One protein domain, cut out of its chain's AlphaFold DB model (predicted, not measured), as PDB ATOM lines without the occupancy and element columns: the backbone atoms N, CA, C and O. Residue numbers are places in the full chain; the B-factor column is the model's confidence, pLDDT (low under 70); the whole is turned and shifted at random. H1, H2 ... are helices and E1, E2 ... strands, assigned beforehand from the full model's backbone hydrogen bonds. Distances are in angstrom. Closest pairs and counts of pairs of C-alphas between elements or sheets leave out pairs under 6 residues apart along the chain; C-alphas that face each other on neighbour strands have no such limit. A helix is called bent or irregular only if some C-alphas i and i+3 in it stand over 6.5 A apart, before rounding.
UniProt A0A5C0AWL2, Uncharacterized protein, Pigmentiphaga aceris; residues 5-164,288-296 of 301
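AT A GLANCE: This is residues 5 to 164 and 288 to 296 of the 301 residues of an uncharacterized protein of Pigmentiphaga aceris (UniProt A0A5C0AWL2). A small three-stranded sheet, E2 E1 E4, has the long helix H5 along one face, and H4 folds back beside H5 as a helical hairpin. A second helical hairpin, H2 and H3, meets the sheet's E2 edge through H2, and H1 lies far out from the middle. The printed part has 169 residues, with five named helices and four named strands in the order H1 E1 E2 H2 H3 E3 H4 H5 E4; the sheet is mixed. The class is mixed, helices and strands, though under half of the residues are in named elements. The whole is compact, with a radius of gyration of the C-alphas of 15.8 A and spans of 47 by 32 by 31 A.

HOW THE PARTS SIT: H1, residues 5 to 9, touches no helix. E1, residues 20 to 25, and E2, residues 42 to 45, are antiparallel neighbours and a hairpin; N 44 and O 22 are 2.8 A apart, within hydrogen-bond range. H2, residues 58 to 68, only grazes the sheet with residues 58 to 65; its closest C-alphas to E2 are those of Thr 61 and Ile 42, 5.3 A apart. H3, residues 73 to 90, touches H2 in a helical hairpin, opposite ways at a steep tilt of 40 degrees; the closest C-alphas are those of Leu 62 and Ala 80, 4.9 A. E3, residues 109 to 112, pairs with no named strand, but residues 55 to 56 pair antiparallel with its residues 111 to 112. H4, residues 113 to 123, meets E3 only through their link. H5, residues 128 to 144, touches H4 in a helical hairpin, opposite ways at a shallow tilt of 10 degrees; the closest C-alphas are those of Leu 117 and Met 131, 7.3 A. H5 is on the sheet at a height of 10.1 A, over E1 and along the strands, at 26 degrees to E1 on the local plane. E4, residues 292 to 295, is parallel to E1; N 23 and O 292 are 2.9 A apart, within hydrogen-bond range. In H1, H2, H3 and H4 every O i to N i+4 pair is within hydrogen-bond range; in H5, 10 of 13 are.

IN THESE COORDINATES: H1 begins at C-alpha 5, (3.225, -8.079, 10.687). E1 measures 13.4 A, H2 15.0 A and H4 15.4 A from first to last C-alpha. H3 is 25.7 A long and H5 24.4 A; H5 is only just irregular, with C-alphas 139 and 142 6.7 A apart. E4 ends at C-alpha 295, (17.006, -43.091, 8.837).

THE WHOLE: The C-alphas farthest apart, those of Thr 75 and Gly 154, are 48.5 A apart. Residues 165 to 287 are not printed, and C-alphas 164 and 288 are 16.6 A apart across the cut. The links E1 to E2, E2 to H2 and H3 to E3 are long. The mean pLDDT of the printed part is 87.9; residues 28 to 39 and 150 to 154 are under 70.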
ATOM      1  N   THR A   5       3.528  -7.005  11.639       91.75
ATOM      2  CA  THR A   5       3.225  -8.079  10.687       91.75
ATOM      3  C   THR A   5       4.514  -8.682  10.140       91.75
ATOM      4  O   THR A   5       4.619  -9.904  10.064       91.75
ATOM      5  N   ALA A   6       5.512  -7.859   9.808       92.12
ATOM      6  CA  ALA A   6       6.839  -8.339   9.427       92.12
ATOM      7  C   ALA A   6       7.480  -9.163  10.550       92.12
ATOM      8  O   ALA A   6       7.970 -10.257  10.283       92.12
ATOM      9  N   LEU A   7       7.384  -8.707  11.805       94.25
ATOM     10  CA  LEU A   7       7.866  -9.466  12.965       94.25
ATOM     11  C   LEU A   7       7.175 -10.833  13.111       94.25
ATOM     12  O   LEU A   7       7.823 -11.830  13.411       94.25
ATOM     13  N   LEU A   8       5.858 -10.902  12.903       92.94
ATOM     14  CA  LEU A   8       5.136 -12.178  12.954       92.94
ATOM     15  C   LEU A   8       5.514 -13.104  11.795       92.94
ATOM     16  O   LEU A   8       5.567 -14.316  11.978       92.94
ATOM     17  N   ARG A   9       5.834 -12.553  10.621       93.25
ATOM     18  CA  ARG A   9       6.297 -13.330   9.461       93.25
ATOM     19  C   ARG A   9       7.683 -13.930   9.636       93.25
ATOM     20  O   ARG A   9       8.020 -14.825   8.874       93.25
ATOM     21  N   THR A  10       8.481 -13.482  10.606       93.06
ATOM     22  CA  THR A  10       9.756 -14.141  10.927       93.06
ATOM     23  C   THR A  10       9.599 -15.322  11.883       93.06
ATOM     24  O   THR A  10      10.559 -16.057  12.101       93.06
ATOM     25  N   GLN A  11       8.409 -15.510  12.457       93.94
ATOM     26  CA  GLN A  11       8.115 -16.562  13.428       93.94
ATOM     27  C   GLN A  11       7.322 -17.700  12.781       93.94
ATOM     28  O   GLN A  11       6.579 -17.452  11.831       93.94
ATOM     29  N   PRO A  12       7.434 -18.931  13.298       94.62
ATOM     30  CA  PRO A  12       6.565 -20.037  12.916       94.62
ATOM     31  C   PRO A  12       5.083 -19.732  13.149       94.62
ATOM     32  O   PRO A  12       4.701 -18.901  13.983       94.62
ATOM     33  N   VAL A  13       4.218 -20.453  12.437       91.62
ATOM     34  CA  VAL A  13       2.774 -20.390  12.681       91.62
ATOM     35  C   VAL A  13       2.459 -21.031  14.024       91.62
ATOM     36  O   VAL A  13       1.596 -20.521  14.734       91.62
ATOM     37  N   SER A  14       3.178 -22.087  14.405       89.12
ATOM     38  CA  SER A  14       2.879 -22.870  15.602       89.12
ATOM     39  C   SER A  14       3.105 -22.159  16.934       89.12
ATOM     40  O   SER A  14       2.336 -22.353  17.871       89.12
ATOM     41  N   GLY A  15       4.170 -21.363  17.011       89.94
ATOM     42  CA  GLY A  15       4.687 -20.749  18.230       89.94
ATOM     43  C   GLY A  15       5.897 -19.870  17.922       89.94
ATOM     44  O   GLY A  15       6.232 -19.646  16.757       89.94
ATOM     45  N   LEU A  16       6.579 -19.381  18.957       91.00
ATOM     46  CA  LEU A  16       7.878 -18.718  18.807       91.00
ATOM     47  C   LEU A  16       8.978 -19.706  18.399       91.00
ATOM     48  O   LEU A  16       9.806 -19.392  17.539       91.00
ATOM     49  N   SER A  17       8.992 -20.886  19.026       91.25
ATOM     50  CA  SER A  17       9.878 -21.984  18.642       91.25
ATOM     51  C   SER A  17       9.257 -22.789  17.499       91.25
ATOM     52  O   SER A  17       8.058 -23.079  17.542       91.25
ATOM     53  N   PRO A  18      10.043 -23.165  16.476       93.19
ATOM     54  CA  PRO A  18       9.553 -23.940  15.349       93.19
ATOM     55  C   PRO A  18       9.231 -25.358  15.791       93.19
ATOM     56  O   PRO A  18       9.968 -25.958  16.578       93.19
ATOM     57  N   GLN A  19       8.173 -25.929  15.222       91.12
ATOM     58  CA  GLN A  19       7.959 -27.362  15.343       91.12
ATOM     59  C   GLN A  19       9.045 -28.134  14.590       91.12
ATOM     60  O   GLN A  19       9.506 -27.737  13.514       91.12
ATOM     61  N   LEU A  20       9.415 -29.290  15.135       90.69
ATOM     62  CA  LEU A  20      10.249 -30.251  14.432       90.69
ATOM     63  C   LEU A  20       9.370 -31.026  13.446       90.69
ATOM     64  O   LEU A  20       8.525 -31.829  13.835       90.69
ATOM     65  N   MET A  21       9.551 -30.779  12.156       91.50
ATOM     66  CA  MET A  21       8.763 -31.413  11.098       91.50
ATOM     67  C   MET A  21       9.332 -32.773  10.691       91.50
ATOM     68  O   MET A  21       8.598 -33.703  10.341       91.50
ATOM     69  N   GLY A  22      10.652 -32.898  10.746       90.75
ATOM     70  CA  GLY A  22      11.342 -34.105  10.337       90.75
ATOM     71  C   GLY A  22      12.701 -34.254  10.998       90.75
ATOM     72  O   GLY A  22      13.365 -33.268  11.318       90.75
ATOM     73  N   ILE A  23      13.122 -35.501  11.161       90.81
ATOM     74  CA  ILE A  23      14.471 -35.869  11.579       90.81
ATOM     75  C   ILE A  23      15.033 -36.821  10.533       90.81
ATOM     76  O   ILE A  23      14.428 -37.860  10.265       90.81
ATOM     77  N   ILE A  24      16.189 -36.474   9.967       90.88
ATOM     78  CA  ILE A  24      16.990 -37.401   9.168       90.88
ATOM     79  C   ILE A  24      18.115 -37.914  10.056       90.88
ATOM     80  O   ILE A  24      18.934 -37.123  10.530       90.88
ATOM     81  N   ASP A  25      18.144 -39.216  10.290       87.25
ATOM     82  CA  ASP A  25      19.029 -39.839  11.268       87.25
ATOM     83  C   ASP A  25      19.892 -40.955  10.662       87.25
ATOM     84  O   ASP A  25      19.887 -41.161   9.452       87.25
ATOM     85  N   GLY A  26      20.685 -41.647  11.482       81.44
ATOM     86  CA  GLY A  26      21.557 -42.746  11.059       81.44
ATOM     87  C   GLY A  26      22.939 -42.298  10.576       81.44
ATOM     88  O   GLY A  26      23.723 -43.121  10.114       81.44
ATOM     89  N   PHE A  27      23.277 -41.012  10.709       81.75
ATOM     90  CA  PHE A  27      24.583 -40.472  10.308       81.75
ATOM     91  C   PHE A  27      25.727 -40.870  11.243       81.75
ATOM     92  O   PHE A  27      26.884 -40.887  10.814       81.75
ATOM     93  N   ALA A  28      25.414 -41.189  12.500       67.50
ATOM     94  CA  ALA A  28      26.375 -41.608  13.506       67.50
ATOM     95  C   ALA A  28      25.910 -42.891  14.207       67.50
ATOM     96  O   ALA A  28      24.788 -42.975  14.698       67.50
ATOM     97  N   HIS A  29      26.796 -43.884  14.295       57.16
ATOM     98  CA  HIS A  29      26.586 -45.085  15.099       57.16
ATOM     99  C   HIS A  29      27.400 -44.978  16.394       57.16
ATOM    100  O   HIS A  29      28.600 -44.720  16.351       57.16
ATOM    101  N   GLY A  30      26.757 -45.183  17.548       51.16
ATOM    102  CA  GLY A  30      27.437 -45.270  18.847       51.16
ATOM    103  C   GLY A  30      27.624 -43.954  19.612       51.16
ATOM    104  O   GLY A  30      28.200 -43.977  20.696       51.16
ATOM    105  N   ILE A  31      27.113 -42.827  19.106       53.06
ATOM    106  CA  ILE A  31      26.899 -41.630  19.933       53.06
ATOM    107  C   ILE A  31      25.566 -41.839  20.631       53.06
ATOM    108  O   ILE A  31      24.563 -42.117  19.981       53.06
ATOM    109  N   ALA A  32      25.556 -41.773  21.953       47.25
ATOM    110  CA  ALA A  32      24.318 -41.927  22.680       47.25
ATOM    111  C   ALA A  32      23.437 -40.682  22.455       47.25
ATOM    112  O   ALA A  32      23.884 -39.565  22.713       47.25
ATOM    113  N   ASP A  33      22.192 -40.890  22.012       44.12
ATOM    114  CA  ASP A  33      21.201 -39.862  21.626       44.12
ATOM    115  C   ASP A  33      20.921 -38.775  22.690       44.12
ATOM    116  O   ASP A  33      20.253 -37.782  22.415       44.12
ATOM    117  N   TRP A  34      21.420 -38.950  23.916       42.78
ATOM    118  CA  TRP A  34      21.212 -38.060  25.059       42.78
ATOM    119  C   TRP A  34      22.337 -37.042  25.280       42.78
ATOM    120  O   TRP A  34      22.243 -36.267  26.228       42.78
ATOM    121  N   LEU A  35      23.397 -37.024  24.460       46.12
ATOM    122  CA  LEU A  35      24.434 -35.991  24.545       46.12
ATOM    123  C   LEU A  35      24.014 -34.758  23.722       46.12
ATOM    124  O   LEU A  35      24.149 -34.772  22.498       46.12
ATOM    125  N   PRO A  36      23.558 -33.660  24.356       47.38
ATOM    126  CA  PRO A  36      23.004 -32.497  23.654       47.38
ATOM    127  C   PRO A  36      24.028 -31.745  22.785       47.38
ATOM    128  O   PRO A  36      23.651 -30.888  21.990       47.38
ATOM    129  N   TYR A  37      25.319 -32.059  22.919       48.41
ATOM    130  CA  TYR A  37      26.420 -31.333  22.281       48.41
ATOM    131  C   TYR A  37      26.913 -31.954  20.971       48.41
ATOM    132  O   TYR A  37      27.708 -31.332  20.265       48.41
ATOM    133  N   GLU A  38      26.455 -33.156  20.623       58.75
ATOM    134  CA  GLU A  38      26.899 -33.847  19.418       58.75
ATOM    135  C   GLU A  38      25.710 -34.180  18.520       58.75
ATOM    136  O   GLU A  38      25.069 -35.211  18.712       58.75
ATOM    137  N   PRO A  39      25.403 -33.339  17.514       66.75
ATOM    138  CA  PRO A  39      24.301 -33.642  16.621       66.75
ATOM    139  C   PRO A  39      24.624 -34.928  15.848       66.75
ATOM    140  O   PRO A  39      25.644 -35.014  15.161       66.75
ATOM    141  N   SER A  40      23.754 -35.927  15.995       79.38
ATOM    142  CA  SER A  40      23.742 -37.185  15.234       79.38
ATOM    143  C   SER A  40      22.718 -37.166  14.097       79.38
ATOM    144  O   SER A  40      22.789 -37.990  13.189       79.38
ATOM    145  N   SER A  41      21.806 -36.193  14.114       88.00
ATOM    146  CA  SER A  41      20.683 -36.106  13.182       88.00
ATOM    147  C   SER A  41      20.502 -34.688  12.636       88.00
ATOM    148  O   SER A  41      20.782 -33.684  13.310       88.00
ATOM    149  N   ILE A  42      19.980 -34.619  11.415       92.62
ATOM    150  CA  ILE A  42      19.574 -33.388  10.736       92.62
ATOM    151  C   ILE A  42      18.119 -33.102  11.097       92.62
ATOM    152  O   ILE A  42      17.269 -33.992  11.030       92.62
ATOM    153  N   TRP A  43      17.831 -31.863  11.481       93.38
ATOM    154  CA  TRP A  43      16.492 -31.419  11.857       93.38
ATOM    155  C   TRP A  43      15.872 -30.584  10.742       93.38
ATOM    156  O   TRP A  43      16.497 -29.652  10.237       93.38
ATOM    157  N   LEU A  44      14.636 -30.922  10.386       95.69
ATOM    158  CA  LEU A  44      13.801 -30.184   9.449       95.69
ATOM    159  C   LEU A  44      12.777 -29.407  10.269       95.69
ATOM    160  O   LEU A  44      11.944 -30.003  10.955       95.69
ATOM    161  N   LEU A  45      12.881 -28.088  10.234       95.81
ATOM    162  CA  LEU A  45      12.135 -27.175  11.087       95.81
ATOM    163  C   LEU A  45      10.960 -26.567  10.327       95.81
ATOM    164  O   LEU A  45      11.038 -26.326   9.117       95.81
ATOM    165  N   GLU A  46       9.888 -26.279  11.061       95.69
ATOM    166  CA  GLU A  46       8.819 -25.415  10.577       95.69
ATOM    167  C   GLU A  46       9.389 -24.061  10.142       95.69
ATOM    168  O   GLU A  46      10.232 -23.491  10.842       95.69
ATOM    169  N   PRO A  47       8.957 -23.529   8.990       95.81
ATOM    170  CA  PRO A  47       9.468 -22.262   8.520       95.81
ATOM    171  C   PRO A  47       8.751 -21.058   9.135       95.81
ATOM    172  O   PRO A  47       7.710 -21.200   9.778       95.81
ATOM    173  N   PRO A  48       9.260 -19.842   8.880       95.69
ATOM    174  CA  PRO A  48       8.532 -18.624   9.195       95.69
ATOM    175  C   PRO A  48       7.156 -18.566   8.508       95.69
ATOM    176  O   PRO A  48       6.954 -19.112   7.418       95.69
ATOM    177  N   ALA A  49       6.199 -17.883   9.130       93.44
ATOM    178  CA  ALA A  49       4.826 -17.819   8.657       93.44
ATOM    179  C   ALA A  49       4.734 -17.262   7.226       93.44
ATOM    180  O   ALA A  49       5.374 -16.274   6.862       93.44
ATOM    181  N   GLY A  50       3.919 -17.922   6.400       91.88
ATOM    182  CA  GLY A  50       3.776 -17.611   4.975       91.88
ATOM    183  C   GLY A  50       4.744 -18.360   4.059       91.88
ATOM    184  O   GLY A  50       4.477 -18.438   2.861       91.88
ATOM    185  N   GLN A  51       5.796 -18.977   4.597       93.56
ATOM    186  CA  GLN A  51       6.665 -19.876   3.838       93.56
ATOM    187  C   GLN A  51       6.087 -21.299   3.794       93.56
ATOM    188  O   GLN A  51       5.241 -21.680   4.610       93.56
ATOM    189  N   ARG A  52       6.511 -22.080   2.791       93.31
ATOM    190  CA  ARG A  52       5.974 -23.426   2.479       93.31
ATOM    191  C   ARG A  52       7.045 -24.500   2.334       93.31
ATOM    192  O   ARG A  52       6.775 -25.608   1.888       93.31
ATOM    193  N   GLU A  53       8.262 -24.162   2.716       94.50
ATOM    194  CA  GLU A  53       9.427 -25.021   2.613       94.50
ATOM    195  C   GLU A  53      10.047 -25.168   3.996       94.50
ATOM    196  O   GLU A  53      10.069 -24.195   4.735       94.50
ATOM    197  N   VAL A  54      10.541 -26.351   4.362       95.75
ATOM    198  CA  VAL A  54      11.197 -26.549   5.662       95.75
ATOM    199  C   VAL A  54      12.503 -25.770   5.763       95.75
ATOM    200  O   VAL A  54      13.200 -25.553   4.769       95.75
ATOM    201  N   PHE A  55      12.846 -25.376   6.985       97.31
ATOM    202  CA  PHE A  55      14.102 -24.700   7.282       97.31
ATOM    203  C   PHE A  55      15.066 -25.654   7.980       97.31
ATOM    204  O   PHE A  55      14.662 -26.604   8.648       97.31
ATOM    205  N   MET A  56      16.358 -25.401   7.821       97.25
ATOM    206  CA  MET A  56      17.420 -26.167   8.467       97.25
ATOM    207  C   MET A  56      18.421 -25.216   9.109       97.25
ATOM    208  O   MET A  56      18.626 -24.113   8.605       97.25
ATOM    209  N   ASP A  57      19.073 -25.670  10.177       96.25
ATOM    210  CA  ASP A  57      20.295 -25.066  10.711       96.25
ATOM    211  C   ASP A  57      21.501 -25.592   9.905       96.25
ATOM    212  O   ASP A  57      21.840 -26.780  10.021       96.25
ATOM    213  N   PRO A  58      22.164 -24.754   9.081       97.38
ATOM    214  CA  PRO A  58      23.321 -25.173   8.298       97.38
ATOM    215  C   PRO A  58      24.508 -25.627   9.141       97.38
ATOM    216  O   PRO A  58      25.175 -26.584   8.752       97.38
ATOM    217  N   VAL A  59      24.760 -25.015  10.303       95.06
ATOM    218  CA  VAL A  59      25.918 -25.365  11.140       95.06
ATOM    219  C   VAL A  59      25.746 -26.781  11.670       95.06
ATOM    220  O   VAL A  59      26.649 -27.610  11.529       95.06
ATOM    221  N   ARG A  60      24.569 -27.090  12.221       93.25
ATOM    222  CA  ARG A  60      24.234 -28.449  12.655       93.25
ATOM    223  C   ARG A  60      24.280 -29.433  11.492       93.25
ATOM    224  O   ARG A  60      24.935 -30.468  11.595       93.25
ATOM    225  N   THR A  61      23.599 -29.109  10.397       95.31
ATOM    226  CA  THR A  61      23.433 -30.012   9.252       95.31
ATOM    227  C   THR A  61      24.777 -30.370   8.620       95.31
ATOM    228  O   THR A  61      25.088 -31.545   8.448       95.31
ATOM    229  N   LEU A  62      25.616 -29.371   8.338       96.19
ATOM    230  CA  LEU A  62      26.946 -29.582   7.767       96.19
ATOM    231  C   LEU A  62      27.867 -30.331   8.732       96.19
ATOM    232  O   LEU A  62      28.628 -31.186   8.291       96.19
ATOM    233  N   SER A  63      27.773 -30.069  10.040       93.88
ATOM    234  CA  SER A  63      28.552 -30.805  11.044       93.88
ATOM    235  C   SER A  63      28.218 -32.300  11.016       93.88
ATOM    236  O   SER A  63      29.123 -33.129  10.924       93.88
ATOM    237  N   VAL A  64      26.927 -32.654  10.989       92.38
ATOM    238  CA  VAL A  64      26.463 -34.049  10.867       92.38
ATOM    239  C   VAL A  64      26.991 -34.691   9.581       92.38
ATOM    240  O   VAL A  64      27.584 -35.770   9.622       92.38
ATOM    241  N   LEU A  65      26.835 -34.009   8.445       93.88
ATOM    242  CA  LEU A  65      27.261 -34.516   7.141       93.88
ATOM    243  C   LEU A  65      28.778 -34.727   7.075       93.88
ATOM    244  O   LEU A  65      29.242 -35.771   6.629       93.88
ATOM    245  N   TYR A  66      29.576 -33.773   7.552       94.00
ATOM    246  CA  TYR A  66      31.033 -33.882   7.527       94.00
ATOM    247  C   TYR A  66      31.571 -34.979   8.434       94.00
ATOM    248  O   TYR A  66      32.517 -35.669   8.047       94.00
ATOM    249  N   ARG A  67      30.942 -35.195   9.592       90.38
ATOM    250  CA  ARG A  67      31.260 -36.337  10.457       90.38
ATOM    251  C   ARG A  67      30.921 -37.661   9.790       90.38
ATOM    252  O   ARG A  67      31.750 -38.565   9.797       90.38
ATOM    253  N   HIS A  68      29.746 -37.755   9.167       89.62
ATOM    254  CA  HIS A  68      29.347 -38.939   8.407       89.62
ATOM    255  C   HIS A  68      30.339 -39.266   7.278       89.62
ATOM    256  O   HIS A  68      30.615 -40.428   7.000       89.62
ATOM    257  N   LEU A  69      30.953 -38.240   6.681       90.88
ATOM    258  CA  LEU A  69      32.011 -38.372   5.676       90.88
ATOM    259  C   LEU A  69      33.415 -38.627   6.263       90.88
ATOM    260  O   LEU A  69      34.411 -38.511   5.549       90.88
ATOM    261  N   GLY A  70      33.515 -38.972   7.549       90.38
ATOM    262  CA  GLY A  70      34.751 -39.413   8.199       90.38
ATOM    263  C   GLY A  70      35.607 -38.306   8.819       90.38
ATOM    264  O   GLY A  70      36.724 -38.586   9.252       90.38
ATOM    265  N   GLN A  71      35.128 -37.060   8.889       91.19
ATOM    266  CA  GLN A  71      35.855 -35.995   9.591       91.19
ATOM    267  C   GLN A  71      35.700 -36.123  11.114       91.19
ATOM    268  O   GLN A  71      34.656 -36.537  11.621       91.19
ATOM    269  N   SER A  72      36.727 -35.705  11.865       89.56
ATOM    270  CA  SER A  72      36.624 -35.587  13.325       89.56
ATOM    271  C   SER A  72      35.588 -34.529  13.720       89.56
ATOM    272  O   SER A  72      35.326 -33.601  12.957       89.56
ATOM    273  N   ALA A  73      35.026 -34.632  14.929       87.06
ATOM    274  CA  ALA A  73      34.016 -33.686  15.413       87.06
ATOM    275  C   ALA A  73      34.501 -32.221  15.369       87.06
ATOM    276  O   ALA A  73      33.772 -31.341  14.917       87.06
ATOM    277  N   GLU A  74      35.748 -31.963  15.769       90.38
ATOM    278  CA  GLU A  74      36.349 -30.624  15.745       90.38
ATOM    279  C   GLU A  74      36.525 -30.083  14.316       90.38
ATOM    280  O   GLU A  74      36.148 -28.943  14.026       90.38
ATOM    281  N   THR A  75      37.040 -30.916  13.403       93.12
ATOM    282  CA  THR A  75      37.239 -30.541  11.994       93.12
ATOM    283  C   THR A  75      35.899 -30.278  11.315       93.12
ATOM    284  O   THR A  75      35.724 -29.245  10.670       93.12
ATOM    285  N   ALA A  76      34.932 -31.178  11.517       92.50
ATOM    286  CA  ALA A  76      33.584 -31.059  10.982       92.50
ATOM    287  C   ALA A  76      32.888 -29.792  11.490       92.50
ATOM    288  O   ALA A  76      32.325 -29.053  10.689       92.50
ATOM    289  N   SER A  77      32.975 -29.499  12.792       91.62
ATOM    290  CA  SER A  77      32.395 -28.295  13.397       91.62
ATOM    291  C   SER A  77      33.025 -27.014  12.845       91.62
ATOM    292  O   SER A  77      32.317 -26.085  12.446       91.62
ATOM    293  N   THR A  78      34.356 -26.971  12.749       95.00
ATOM    294  CA  THR A  78      35.086 -25.815  12.208       95.00
ATOM    295  C   THR A  78      34.706 -25.559  10.753       95.00
ATOM    296  O   THR A  78      34.359 -24.434  10.384       95.00
ATOM    297  N   ARG A  79      34.703 -26.614   9.932       96.00
ATOM    298  CA  ARG A  79      34.325 -26.529   8.522       96.00
ATOM    299  C   ARG A  79      32.856 -26.152   8.346       96.00
ATOM    300  O   ARG A  79      32.552 -25.269   7.554       96.00
ATOM    301  N   ALA A  80      31.952 -26.757   9.117       96.06
ATOM    302  CA  ALA A  80      30.526 -26.448   9.084       96.06
ATOM    303  C   ALA A  80      30.256 -24.966   9.364       96.06
ATOM    304  O   ALA A  80      29.456 -24.352   8.662       96.06
ATOM    305  N   ARG A  81      30.952 -24.363  10.338       96.12
ATOM    306  CA  ARG A  81      30.842 -22.923  10.618       96.12
ATOM    307  C   ARG A  81      31.338 -22.068   9.451       96.12
ATOM    308  O   ARG A  81      30.647 -21.121   9.083       96.12
ATOM    309  N   ALA A  82      32.486 -22.403   8.863       97.38
ATOM    310  CA  ALA A  82      33.049 -21.661   7.731       97.38
ATOM    311  C   ALA A  82      32.146 -21.725   6.483       97.38
ATOM    312  O   ALA A  82      31.844 -20.702   5.862       97.38
ATOM    313  N   ASP A  83      31.647 -22.913   6.154       97.94
ATOM    314  CA  ASP A  83      30.761 -23.116   5.008       97.94
ATOM    315  C   ASP A  83      29.384 -22.476   5.243       97.94
ATOM    316  O   ASP A  83      28.839 -21.838   4.343       97.94
ATOM    317  N   SER A  84      28.860 -22.535   6.473       97.44
ATOM    318  CA  SER A  84      27.625 -21.828   6.840       97.44
ATOM    319  C   SER A  84      27.777 -20.315   6.701       97.44
ATOM    320  O   SER A  84      26.885 -19.665   6.174       97.44
ATOM    321  N   GLN A  85      28.911 -19.740   7.119       97.38
ATOM    322  CA  GLN A  85      29.185 -18.311   6.926       97.38
ATOM    323  C   GLN A  85      29.210 -17.928   5.444       97.38
ATOM    324  O   GLN A  85      28.668 -16.884   5.079       97.38
ATOM    325  N   THR A  86      29.782 -18.784   4.593       97.50
ATOM    326  CA  THR A  86      29.773 -18.593   3.137       97.50
ATOM    327  C   THR A  86      28.341 -18.594   2.601       97.50
ATOM    328  O   THR A  86      27.942 -17.651   1.924       97.50
ATOM    329  N   LEU A  87      27.532 -19.587   2.982       97.81
ATOM    330  CA  LEU A  87      26.114 -19.650   2.619       97.81
ATOM    331  C   LEU A  87      25.338 -18.410   3.095       97.81
ATOM    332  O   LEU A  87      24.587 -17.810   2.331       97.81
ATOM    333  N   TYR A  88      25.537 -17.975   4.342       97.19
ATOM    334  CA  TYR A  88      24.847 -16.802   4.884       97.19
ATOM    335  C   TYR A  88      25.198 -15.504   4.154       97.19
ATOM    336  O   TYR A  88      24.354 -14.606   4.093       97.19
ATOM    337  N   ALA A  89      26.421 -15.388   3.632       96.81
ATOM    338  CA  ALA A  89      26.862 -14.229   2.863       96.81
ATOM    339  C   ALA A  89      26.230 -14.175   1.461       96.81
ATOM    340  O   ALA A  89      26.039 -13.086   0.926       96.81
ATOM    341  N   GLU A  90      25.880 -15.327   0.883       95.62
ATOM    342  CA  GLU A  90      25.227 -15.428  -0.428       95.62
ATOM    343  C   GLU A  90      23.712 -15.172  -0.367       95.62
ATOM    344  O   GLU A  90      23.112 -14.778  -1.366       95.62
ATOM    345  N   LEU A  91      23.087 -15.389   0.796       96.62
ATOM    346  CA  LEU A  91      21.638 -15.288   0.962       96.62
ATOM    347  C   LEU A  91      21.175 -13.889   1.397       96.62
ATOM    348  O   LEU A  91      21.787 -13.275   2.286       96.62
ATOM    349  N   PRO A  92      20.039 -13.401   0.861       93.88
ATOM    350  CA  PRO A  92      19.416 -12.178   1.347       93.88
ATOM    351  C   PRO A  92      18.920 -12.356   2.788       93.88
ATOM    352  O   PRO A  92      18.689 -13.467   3.263       93.88
ATOM    353  N   ALA A  93      18.744 -11.246   3.509       90.00
ATOM    354  CA  ALA A  93      18.258 -11.278   4.892       90.00
ATOM    355  C   ALA A  93      16.866 -11.924   5.028       90.00
ATOM    356  O   ALA A  93      16.610 -12.566   6.036       90.00
ATOM    357  N   SER A  94      16.008 -11.812   4.007       88.19
ATOM    358  CA  SER A  94      14.673 -12.429   3.976       88.19
ATOM    359  C   SER A  94      14.688 -13.956   4.040       88.19
ATOM    360  O   SER A  94      13.706 -14.553   4.471       88.19
ATOM    361  N   ASP A  95      15.796 -14.575   3.627       92.50
ATOM    362  CA  ASP A  95      15.933 -16.030   3.516       92.50
ATOM    363  C   ASP A  95      16.714 -16.605   4.705       92.50
ATOM    364  O   ASP A  95      17.080 -17.778   4.727       92.50
ATOM    365  N   LYS A  96      16.998 -15.768   5.705       95.00
ATOM    366  CA  LYS A  96      17.677 -16.144   6.939       95.00
ATOM    367  C   LYS A  96      16.760 -15.795   8.091       95.00
ATOM    368  O   LYS A  96      16.361 -14.646   8.251       95.00
ATOM    369  N   THR A  97      16.452 -16.782   8.914       96.25
ATOM    370  CA  THR A  97      15.655 -16.563  10.117       96.25
ATOM    371  C   THR A  97      16.403 -17.032  11.343       96.25
ATOM    372  O   THR A  97      17.274 -17.898  11.270       96.25
ATOM    373  N   ARG A  98      16.059 -16.458  12.486       96.19
ATOM    374  CA  ARG A  98      16.538 -16.908  13.780       96.19
ATOM    375  C   ARG A  98      15.324 -17.311  14.581       96.19
ATOM    376  O   ARG A  98      14.452 -16.487  14.832       96.19
ATOM    377  N   PHE A  99      15.258 -18.580  14.941       95.38
ATOM    378  CA  PHE A  99      14.144 -19.103  15.708       95.38
ATOM    379  C   PHE A  99      14.374 -18.921  17.203       95.38
ATOM    380  O   PHE A  99      15.518 -18.956  17.671       95.38
ATOM    381  N   TYR A 100      13.285 -18.740  17.951       93.88
ATOM    382  CA  TYR A 100      13.357 -18.775  19.403       93.88
ATOM    383  C   TYR A 100      13.729 -20.187  19.856       93.88
ATOM    384  O   TYR A 100      13.086 -21.167  19.478       93.88
ATOM    385  N   ASP A 101      14.749 -20.265  20.696       90.69
ATOM    386  CA  ASP A 101      15.165 -21.466  21.404       90.69
ATOM    387  C   ASP A 101      15.155 -21.118  22.893       90.69
ATOM    388  O   ASP A 101      15.757 -20.116  23.291       90.69
ATOM    389  N   ASN A 102      14.439 -21.893  23.712       86.81
ATOM    390  CA  ASN A 102      14.306 -21.589  25.137       86.81
ATOM    391  C   ASN A 102      15.620 -21.775  25.913       86.81
ATOM    392  O   ASN A 102      15.766 -21.195  26.989       86.81
ATOM    393  N   MET A 103      16.564 -22.543  25.362       86.06
ATOM    394  CA  MET A 103      17.839 -22.882  25.983       86.06
ATOM    395  C   MET A 103      18.969 -21.994  25.465       86.06
ATOM    396  O   MET A 103      19.885 -21.677  26.223       86.06
ATOM    397  N   GLU A 104      18.906 -21.565  24.201       89.69
ATOM    398  CA  GLU A 104      20.012 -20.879  23.524       89.69
ATOM    399  C   GLU A 104      19.608 -19.479  23.002       89.69
ATOM    400  O   GLU A 104      19.042 -19.349  21.910       89.69
ATOM    401  N   PRO A 105      19.916 -18.388  23.739       90.25
ATOM    402  CA  PRO A 105      19.602 -17.019  23.314       90.25
ATOM    403  C   PRO A 105      20.304 -16.619  22.015       90.25
ATOM    404  O   PRO A 105      19.851 -15.718  21.303       90.25
ATOM    405  N   ASN A 106      21.400 -17.303  21.693       92.75
ATOM    406  CA  ASN A 106      22.167 -17.141  20.478       92.75
ATOM    407  C   ASN A 106      22.008 -18.367  19.547       92.75
ATOM    408  O   ASN A 106      22.949 -18.732  18.845       92.75
ATOM    409  N   SER A 107      20.776 -18.877  19.396       89.69
ATOM    410  CA  SER A 107      20.364 -19.897  18.403       89.69
ATOM    411  C   SER A 107      20.842 -19.667  16.948       89.69
ATOM    412  O   SER A 107      20.680 -18.594  16.393       89.69
ATOM    413  N   PRO A 108      21.405 -20.647  16.236       90.69
ATOM    414  CA  PRO A 108      21.957 -20.415  14.896       90.69
ATOM    415  C   PRO A 108      20.929 -19.866  13.882       90.69
ATOM    416  O   PRO A 108      19.720 -20.077  14.000       90.69
ATOM    417  N   LEU A 109      21.421 -19.163  12.853       95.88
ATOM    418  CA  LEU A 109      20.587 -18.792  11.709       95.88
ATOM    419  C   LEU A 109      20.134 -20.053  10.972       95.88
ATOM    420  O   LEU A 109      20.933 -20.938  10.681       95.88
ATOM    421  N   CYS A 110      18.855 -20.095  10.631       97.75
ATOM    422  CA  CYS A 110      18.248 -21.134   9.819       97.75
ATOM    423  C   CYS A 110      17.924 -20.587   8.426       97.75
ATOM    424  O   CYS A 110      17.643 -19.396   8.258       97.75
ATOM    425  N   VAL A 111      17.951 -21.469   7.430       98.19
ATOM    426  CA  VAL A 111      17.735 -21.136   6.012       98.19
ATOM    427  C   VAL A 111      16.774 -22.138   5.366       98.19
ATOM    428  O   VAL A 111      16.664 -23.261   5.874       98.19
ATOM    429  N   PRO A 112      16.117 -21.789   4.243       97.81
ATOM    430  CA  PRO A 112      15.361 -22.743   3.443       97.81
ATOM    431  C   PRO A 112      16.215 -23.952   3.066       97.81
ATOM    432  O   PRO A 112      17.393 -23.821   2.712       97.81
ATOM    433  N   ALA A 113      15.626 -25.139   3.127       97.56
ATOM    434  CA  ALA A 113      16.326 -26.378   2.836       97.56
ATOM    435  C   ALA A 113      16.973 -26.399   1.440       97.56
ATOM    436  O   ALA A 113      18.107 -26.850   1.278       97.56
ATOM    437  N   SER A 114      16.281 -25.860   0.447       97.19
ATOM    438  CA  SER A 114      16.666 -25.722  -0.950       97.19
ATOM    439  C   SER A 114      17.916 -24.867  -1.103       97.19
ATOM    440  O   SER A 114      18.792 -25.221  -1.889       97.19
ATOM    441  N   ALA A 115      18.066 -23.806  -0.307       98.06
ATOM    442  CA  ALA A 115      19.275 -22.990  -0.297       98.06
ATOM    443  C   ALA A 115      20.497 -23.808   0.150       98.06
ATOM    444  O   ALA A 115      21.529 -23.802  -0.526       98.06
ATOM    445  N   LEU A 116      20.365 -24.573   1.239       98.06
ATOM    446  CA  LEU A 116      21.441 -25.443   1.721       98.06
ATOM    447  C   LEU A 116      21.731 -26.591   0.740       98.06
ATOM    448  O   LEU A 116      22.894 -26.874   0.461       98.06
ATOM    449  N   LEU A 117      20.706 -27.225   0.161       97.56
ATOM    450  CA  LEU A 117      20.888 -28.284  -0.837       97.56
ATOM    451  C   LEU A 117      21.578 -27.764  -2.108       97.56
ATOM    452  O   LEU A 117      22.477 -28.420  -2.634       97.56
ATOM    453  N   ASN A 118      21.219 -26.571  -2.583       97.19
ATOM    454  CA  ASN A 118      21.870 -25.943  -3.732       97.19
ATOM    455  C   ASN A 118      23.342 -25.627  -3.444       97.19
ATOM    456  O   ASN A 118      24.203 -25.868  -4.295       97.19
ATOM    457  N   PHE A 119      23.643 -25.136  -2.240       97.94
ATOM    458  CA  PHE A 119      25.012 -24.919  -1.781       97.94
ATOM    459  C   PHE A 119      25.820 -26.222  -1.763       97.94
ATOM    460  O   PHE A 119      26.910 -26.282  -2.336       97.94
ATOM    461  N   LEU A 120      25.270 -27.289  -1.178       97.25
ATOM    462  CA  LEU A 120      25.898 -28.612  -1.127       97.25
ATOM    463  C   LEU A 120      26.154 -29.191  -2.525       97.25
ATOM    464  O   LEU A 120      27.243 -29.700  -2.796       97.25
ATOM    465  N   ASN A 121      25.179 -29.065  -3.428       95.62
ATOM    466  CA  ASN A 121      25.300 -29.524  -4.809       95.62
ATOM    467  C   ASN A 121      26.406 -28.773  -5.563       95.62
ATOM    468  O   ASN A 121      27.245 -29.386  -6.219       95.62
ATOM    469  N   ARG A 122      26.442 -27.441  -5.443       96.50
ATOM    470  CA  ARG A 122      27.434 -26.590  -6.116       96.50
ATOM    471  C   ARG A 122      28.852 -26.822  -5.602       96.50
ATOM    472  O   ARG A 122      29.797 -26.781  -6.383       96.50
ATOM    473  N   THR A 123      29.004 -27.023  -4.298       95.31
ATOM    474  CA  THR A 123      30.313 -27.235  -3.664       95.31
ATOM    475  C   THR A 123      30.816 -28.669  -3.805       95.31
ATOM    476  O   THR A 123      31.990 -28.924  -3.545       95.31
ATOM    477  N   GLY A 124      29.953 -29.613  -4.199       92.88
ATOM    478  CA  GLY A 124      30.289 -31.037  -4.220       92.88
ATOM    479  C   GLY A 124      30.661 -31.566  -2.831       92.88
ATOM    480  O   GLY A 124      31.428 -32.518  -2.717       92.88
ATOM    481  N   ALA A 125      30.159 -30.923  -1.770       91.38
ATOM    482  CA  ALA A 125      30.552 -31.205  -0.391       91.38
ATOM    483  C   ALA A 125      30.083 -32.584   0.106       91.38
ATOM    484  O   ALA A 125      30.605 -33.086   1.100       91.38
ATOM    485  N   VAL A 126      29.113 -33.188  -0.583       92.50
ATOM    486  CA  VAL A 126      28.479 -34.460  -0.227       92.50
ATOM    487  C   VAL A 126      28.231 -35.327  -1.473       92.50
ATOM    488  O   VAL A 126      28.019 -34.789  -2.564       92.50
ATOM    489  N   PRO A 127      28.223 -36.667  -1.342       94.06
ATOM    490  CA  PRO A 127      27.951 -37.573  -2.455       94.06
ATOM    491  C   PRO A 127      26.561 -37.378  -3.073       94.06
ATOM    492  O   PRO A 127      25.576 -37.155  -2.366       94.06
ATOM    493  N   ALA A 128      26.455 -37.576  -4.391       93.56
ATOM    494  CA  ALA A 128      25.203 -37.420  -5.137       93.56
ATOM    495  C   ALA A 128      24.059 -38.309  -4.609       93.56
ATOM    496  O   ALA A 128      22.910 -37.874  -4.571       93.56
ATOM    497  N   ALA A 129      24.364 -39.529  -4.155       92.56
ATOM    498  CA  ALA A 129      23.368 -40.431  -3.573       92.56
ATOM    499  C   ALA A 129      22.758 -39.861  -2.281       92.56
ATOM    500  O   ALA A 129      21.538 -39.864  -2.120       92.56
ATOM    501  N   LEU A 130      23.596 -39.303  -1.399       92.56
ATOM    502  CA  LEU A 130      23.142 -38.678  -0.160       92.56
ATOM    503  C   LEU A 130      22.330 -37.408  -0.445       92.56
ATOM    504  O   LEU A 130      21.276 -37.208   0.154       92.56
ATOM    505  N   MET A 131      22.760 -36.602  -1.419       94.75
ATOM    506  CA  MET A 131      21.992 -35.444  -1.892       94.75
ATOM    507  C   MET A 131      20.616 -35.829  -2.429       94.75
ATOM    508  O   MET A 131      19.620 -35.201  -2.073       94.75
ATOM    509  N   SER A 132      20.548 -36.872  -3.259       94.44
ATOM    510  CA  SER A 132      19.288 -37.371  -3.813       94.44
ATOM    511  C   SER A 132      18.349 -37.863  -2.713       94.44
ATOM    512  O   SER A 132      17.149 -37.581  -2.756       94.44
ATOM    513  N   PHE A 133      18.884 -38.578  -1.721       94.12
ATOM    514  CA  PHE A 133      18.118 -39.032  -0.566       94.12
ATOM    515  C   PHE A 133      17.574 -37.848   0.243       94.12
ATOM    516  O   PHE A 133      16.362 -37.749   0.425       94.12
ATOM    517  N   MET A 134      18.437 -36.912   0.655       94.94
ATOM    518  CA  MET A 134      18.022 -35.730   1.414       94.94
ATOM    519  C   MET A 134      16.966 -34.917   0.663       94.94
ATOM    520  O   MET A 134      15.942 -34.576   1.245       94.94
ATOM    521  N   GLY A 135      17.179 -34.656  -0.630       95.19
ATOM    522  CA  GLY A 135      16.221 -33.929  -1.462       95.19
ATOM    523  C   GLY A 135      14.862 -34.625  -1.538       95.19
ATOM    524  O   GLY A 135      13.832 -33.974  -1.390       95.19
ATOM    525  N   THR A 136      14.841 -35.952  -1.696       93.88
ATOM    526  CA  THR A 136      13.591 -36.731  -1.721       93.88
ATOM    527  C   THR A 136      12.859 -36.657  -0.381       93.88
ATOM    528  O   THR A 136      11.662 -36.371  -0.355       93.88
ATOM    529  N   THR A 137      13.577 -36.860   0.726       92.25
ATOM    530  CA  THR A 137      13.011 -36.816   2.081       92.25
ATOM    531  C   THR A 137      12.442 -35.435   2.397       92.25
ATOM    532  O   THR A 137      11.289 -35.326   2.799       92.25
ATOM    533  N   ILE A 138      13.211 -34.374   2.142       94.75
ATOM    534  CA  ILE A 138      12.803 -32.984   2.378       94.75
ATOM    535  C   ILE A 138      11.566 -32.621   1.546       94.75
ATOM    536  O   ILE A 138      10.622 -32.044   2.084       94.75
ATOM    537  N   ASN A 139      11.521 -33.004   0.267       94.25
ATOM    538  CA  ASN A 139      10.405 -32.678  -0.626       94.25
ATOM    539  C   ASN A 139       9.087 -33.375  -0.249       94.25
ATOM    540  O   ASN A 139       8.017 -32.904  -0.635       94.25
ATOM    541  N   ALA A 140       9.137 -34.478   0.501       92.19
ATOM    542  CA  ALA A 140       7.935 -35.165   0.969       92.19
ATOM    543  C   ALA A 140       7.270 -34.456   2.162       92.19
ATOM    544  O   ALA A 140       6.052 -34.554   2.337       92.19
ATOM    545  N   ILE A 141       8.050 -33.731   2.973       90.94
ATOM    546  CA  ILE A 141       7.605 -33.151   4.247       90.94
ATOM    547  C   ILE A 141       6.428 -32.175   4.108       90.94
ATOM    548  O   ILE A 141       5.466 -32.325   4.870       90.94
ATOM    549  N   PRO A 142       6.423 -31.211   3.161       91.19
ATOM    550  CA  PRO A 142       5.381 -30.190   3.132       91.19
ATOM    551  C   PRO A 142       3.955 -30.731   2.977       91.19
ATOM    552  O   PRO A 142       3.002 -30.077   3.399       91.19
ATOM    553  N   ALA A 143       3.803 -31.919   2.381       88.44
ATOM    554  CA  ALA A 143       2.516 -32.576   2.172       88.44
ATOM    555  C   ALA A 143       2.187 -33.652   3.225       88.44
ATOM    556  O   ALA A 143       1.015 -34.007   3.373       88.44
ATOM    557  N   SER A 144       3.190 -34.191   3.924       85.00
ATOM    558  CA  SER A 144       3.029 -35.341   4.822       85.00
ATOM    559  C   SER A 144       2.838 -34.953   6.287       85.00
ATOM    560  O   SER A 144       2.029 -35.582   6.973       85.00
ATOM    561  N   VAL A 145       3.537 -33.916   6.760       83.50
ATOM    562  CA  VAL A 145       3.468 -33.480   8.160       83.50
ATOM    563  C   VAL A 145       2.133 -32.809   8.435       83.50
ATOM    564  O   VAL A 145       1.656 -31.985   7.651       83.50
ATOM    565  N   ARG A 146       1.533 -33.182   9.565       85.25
ATOM    566  CA  ARG A 146       0.248 -32.667  10.029       85.25
ATOM    567  C   ARG A 146       0.459 -31.763  11.230       85.25
ATOM    568  O   ARG A 146       1.132 -32.167  12.172       85.25
ATOM    569  N   PHE A 147      -0.136 -30.582  11.192       85.62
ATOM    570  CA  PHE A 147      -0.230 -29.657  12.306       85.62
ATOM    571  C   PHE A 147      -1.635 -29.739  12.886       85.62
ATOM    572  O   PHE A 147      -2.623 -29.579  12.167       85.62
ATOM    573  N   THR A 148      -1.724 -29.979  14.187       78.75
ATOM    574  CA  THR A 148      -2.987 -29.991  14.925       78.75
ATOM    575  C   THR A 148      -3.008 -28.810  15.878       78.75
ATOM    576  O   THR A 148      -2.145 -28.713  16.750       78.75
ATOM    577  N   GLY A 149      -3.980 -27.917  15.701       72.81
ATOM    578  CA  GLY A 149      -4.282 -26.832  16.634       72.81
ATOM    579  C   GLY A 149      -5.577 -27.091  17.403       72.81
ATOM    580  O   GLY A 149      -6.306 -28.035  17.101       72.81
ATOM    581  N   LEU A 150      -5.879 -26.215  18.362       67.50
ATOM    582  CA  LEU A 150      -7.088 -26.291  19.197       67.50
ATOM    583  C   LEU A 150      -8.396 -26.179  18.397       67.50
ATOM    584  O   LEU A 150      -9.422 -26.710  18.813       67.50
ATOM    585  N   ASP A 151      -8.357 -25.511  17.244       63.81
ATOM    586  CA  ASP A 151      -9.547 -25.265  16.424       63.81
ATOM    587  C   ASP A 151      -9.763 -26.308  15.315       63.81
ATOM    588  O   ASP A 151     -10.829 -26.323  14.703       63.81
ATOM    589  N   ASP A 152      -8.781 -27.176  15.031       61.56
ATOM    590  CA  ASP A 152      -8.775 -28.004  13.812       61.56
ATOM    591  C   ASP A 152      -8.587 -29.504  14.080       61.56
ATOM    592  O   ASP A 152      -7.849 -30.219  13.401       61.56
ATOM    593  N   HIS A 153      -9.293 -30.016  15.091       60.19
ATOM    594  CA  HIS A 153      -9.313 -31.451  15.392       60.19
ATOM    595  C   HIS A 153      -9.914 -32.312  14.257       60.19
ATOM    596  O   HIS A 153      -9.792 -33.536  14.296       60.19
ATOM    597  N   GLY A 154     -10.563 -31.698  13.257       60.62
ATOM    598  CA  GLY A 154     -11.218 -32.386  12.143       60.62
ATOM    599  C   GLY A 154     -10.371 -32.522  10.873       60.62
ATOM    600  O   GLY A 154     -10.496 -33.541  10.193       60.62
ATOM    601  N   VAL A 155      -9.523 -31.536  10.532       73.75
ATOM    602  CA  VAL A 155      -8.715 -31.535   9.297       73.75
ATOM    603  C   VAL A 155      -7.332 -30.904   9.547       73.75
ATOM    604  O   VAL A 155      -7.113 -29.741   9.231       73.75
ATOM    605  N   PRO A 156      -6.343 -31.671  10.037       81.62
ATOM    606  CA  PRO A 156      -5.019 -31.131  10.346       81.62
ATOM    607  C   PRO A 156      -4.374 -30.409   9.155       81.62
ATOM    608  O   PRO A 156      -4.359 -30.935   8.032       81.62
ATOM    609  N   TRP A 157      -3.768 -29.245   9.402       86.12
ATOM    610  CA  TRP A 157      -3.040 -28.519   8.361       86.12
ATOM    611  C   TRP A 157      -1.808 -29.300   7.920       86.12
ATOM    612  O   TRP A 157      -1.175 -29.998   8.705       86.12
ATOM    613  N   THR A 158      -1.427 -29.153   6.661       89.94
ATOM    614  CA  THR A 158      -0.058 -29.430   6.216       89.94
ATOM    615  C   THR A 158       0.727 -28.138   6.164       89.94
ATOM    616  O   THR A 158       0.143 -27.057   6.226       89.94
ATOM    617  N   LEU A 159       2.039 -28.217   5.948       90.62
ATOM    618  CA  LEU A 159       2.823 -27.014   5.674       90.62
ATOM    619  C   LEU A 159       2.270 -26.235   4.467       90.62
ATOM    620  O   LEU A 159       2.211 -25.008   4.494       90.62
ATOM    621  N   ASN A 160       1.794 -26.941   3.436       90.56
ATOM    622  CA  ASN A 160       1.194 -26.318   2.253       90.56
ATOM    623  C   ASN A 160      -0.096 -25.544   2.562       90.56
ATOM    624  O   ASN A 160      -0.410 -24.582   1.862       90.56
ATOM    625  N   SER A 161      -0.840 -25.959   3.591       89.50
ATOM    626  CA  SER A 161      -2.105 -25.338   3.987       89.50
ATOM    627  C   SER A 161      -2.011 -24.501   5.264       89.50
ATOM    628  O   SER A 161      -3.040 -23.998   5.710       89.50
ATOM    629  N   LEU A 162      -0.822 -24.353   5.863       87.81
ATOM    630  CA  LEU A 162      -0.658 -23.534   7.061       87.81
ATOM    631  C   LEU A 162      -1.049 -22.076   6.766       87.81
ATOM    632  O   LEU A 162      -0.726 -21.551   5.695       87.81
ATOM    633  N   PRO A 163      -1.697 -21.376   7.707       88.38
ATOM    634  CA  PRO A 163      -1.951 -19.945   7.594       88.38
ATOM    635  C   PRO A 163      -0.699 -19.126   7.224       88.38
ATOM    636  O   PRO A 163       0.436 -19.489   7.534       88.38
ATOM    637  N   ALA A 164      -0.888 -18.006   6.521       90.38
ATOM    638  CA  ALA A 164       0.219 -17.115   6.149       90.38
ATOM    639  C   ALA A 164       0.721 -16.242   7.317       90.38
ATOM    640  O   ALA A 164       1.777 -15.622   7.223       90.38
ATOM    641  N   ASN A 288       0.737 -28.238  17.328       74.25
ATOM    642  CA  ASN A 288       1.790 -29.254  17.336       74.25
ATOM    643  C   ASN A 288       1.913 -29.939  15.980       74.25
ATOM    644  O   ASN A 288       0.898 -30.226  15.342       74.25
ATOM    645  N   ALA A 289       3.142 -30.239  15.559       73.75
ATOM    646  CA  ALA A 289       3.390 -31.036  14.363       73.75
ATOM    647  C   ALA A 289       3.567 -32.521  14.706       73.75
ATOM    648  O   ALA A 289       4.261 -32.880  15.655       73.75
ATOM    649  N   CYS A 290       3.010 -33.410  13.884       76.00
ATOM    650  CA  CYS A 290       3.388 -34.820  13.891       76.00
ATOM    651  C   CYS A 290       4.757 -34.976  13.215       76.00
ATOM    652  O   CYS A 290       4.839 -35.089  11.988       76.00
ATOM    653  N   THR A 291       5.824 -34.959  14.014       77.75
ATOM    654  CA  THR A 291       7.202 -35.116  13.536       77.75
ATOM    655  C   THR A 291       7.401 -36.462  12.844       77.75
ATOM    656  O   THR A 291       7.065 -37.514  13.388       77.75
ATOM    657  N   SER A 292       8.004 -36.438  11.657       74.44
ATOM    658  CA  SER A 292       8.465 -37.649  10.970       74.44
ATOM    659  C   SER A 292       9.930 -37.958  11.312       74.44
ATOM    660  O   SER A 292      10.735 -37.051  11.507       74.44
ATOM    661  N   ARG A 293      10.305 -39.238  11.387       80.88
ATOM    662  CA  ARG A 293      11.707 -39.670  11.521       80.88
ATOM    663  C   ARG A 293      12.043 -40.615  10.379       80.88
ATOM    664  O   ARG A 293      11.235 -41.471  10.024       80.88
ATOM    665  N   THR A 294      13.204 -40.428   9.773       79.75
ATOM    666  CA  THR A 294      13.681 -41.253   8.665       79.75
ATOM    667  C   THR A 294      15.174 -41.475   8.818       79.75
ATOM    668  O   THR A 294      15.931 -40.521   8.962       79.75
ATOM    669  N   ASP A 295      15.596 -42.729   8.750       78.69
ATOM    670  CA  ASP A 295      17.006 -43.091   8.837       78.69
ATOM    671  C   ASP A 295      17.639 -43.095   7.441       78.69
ATOM    672  O   ASP A 295      16.989 -43.464   6.453       78.69
ATOM    673  N   ILE A 296      18.909 -42.696   7.340       75.81
ATOM    674  CA  ILE A 296      19.668 -42.889   6.107       75.81
ATOM    675  C   ILE A 296      19.746 -44.391   5.791       75.81
ATOM    676  O   ILE A 296      19.946 -45.205   6.699       75.81
TER     677      ILE A 296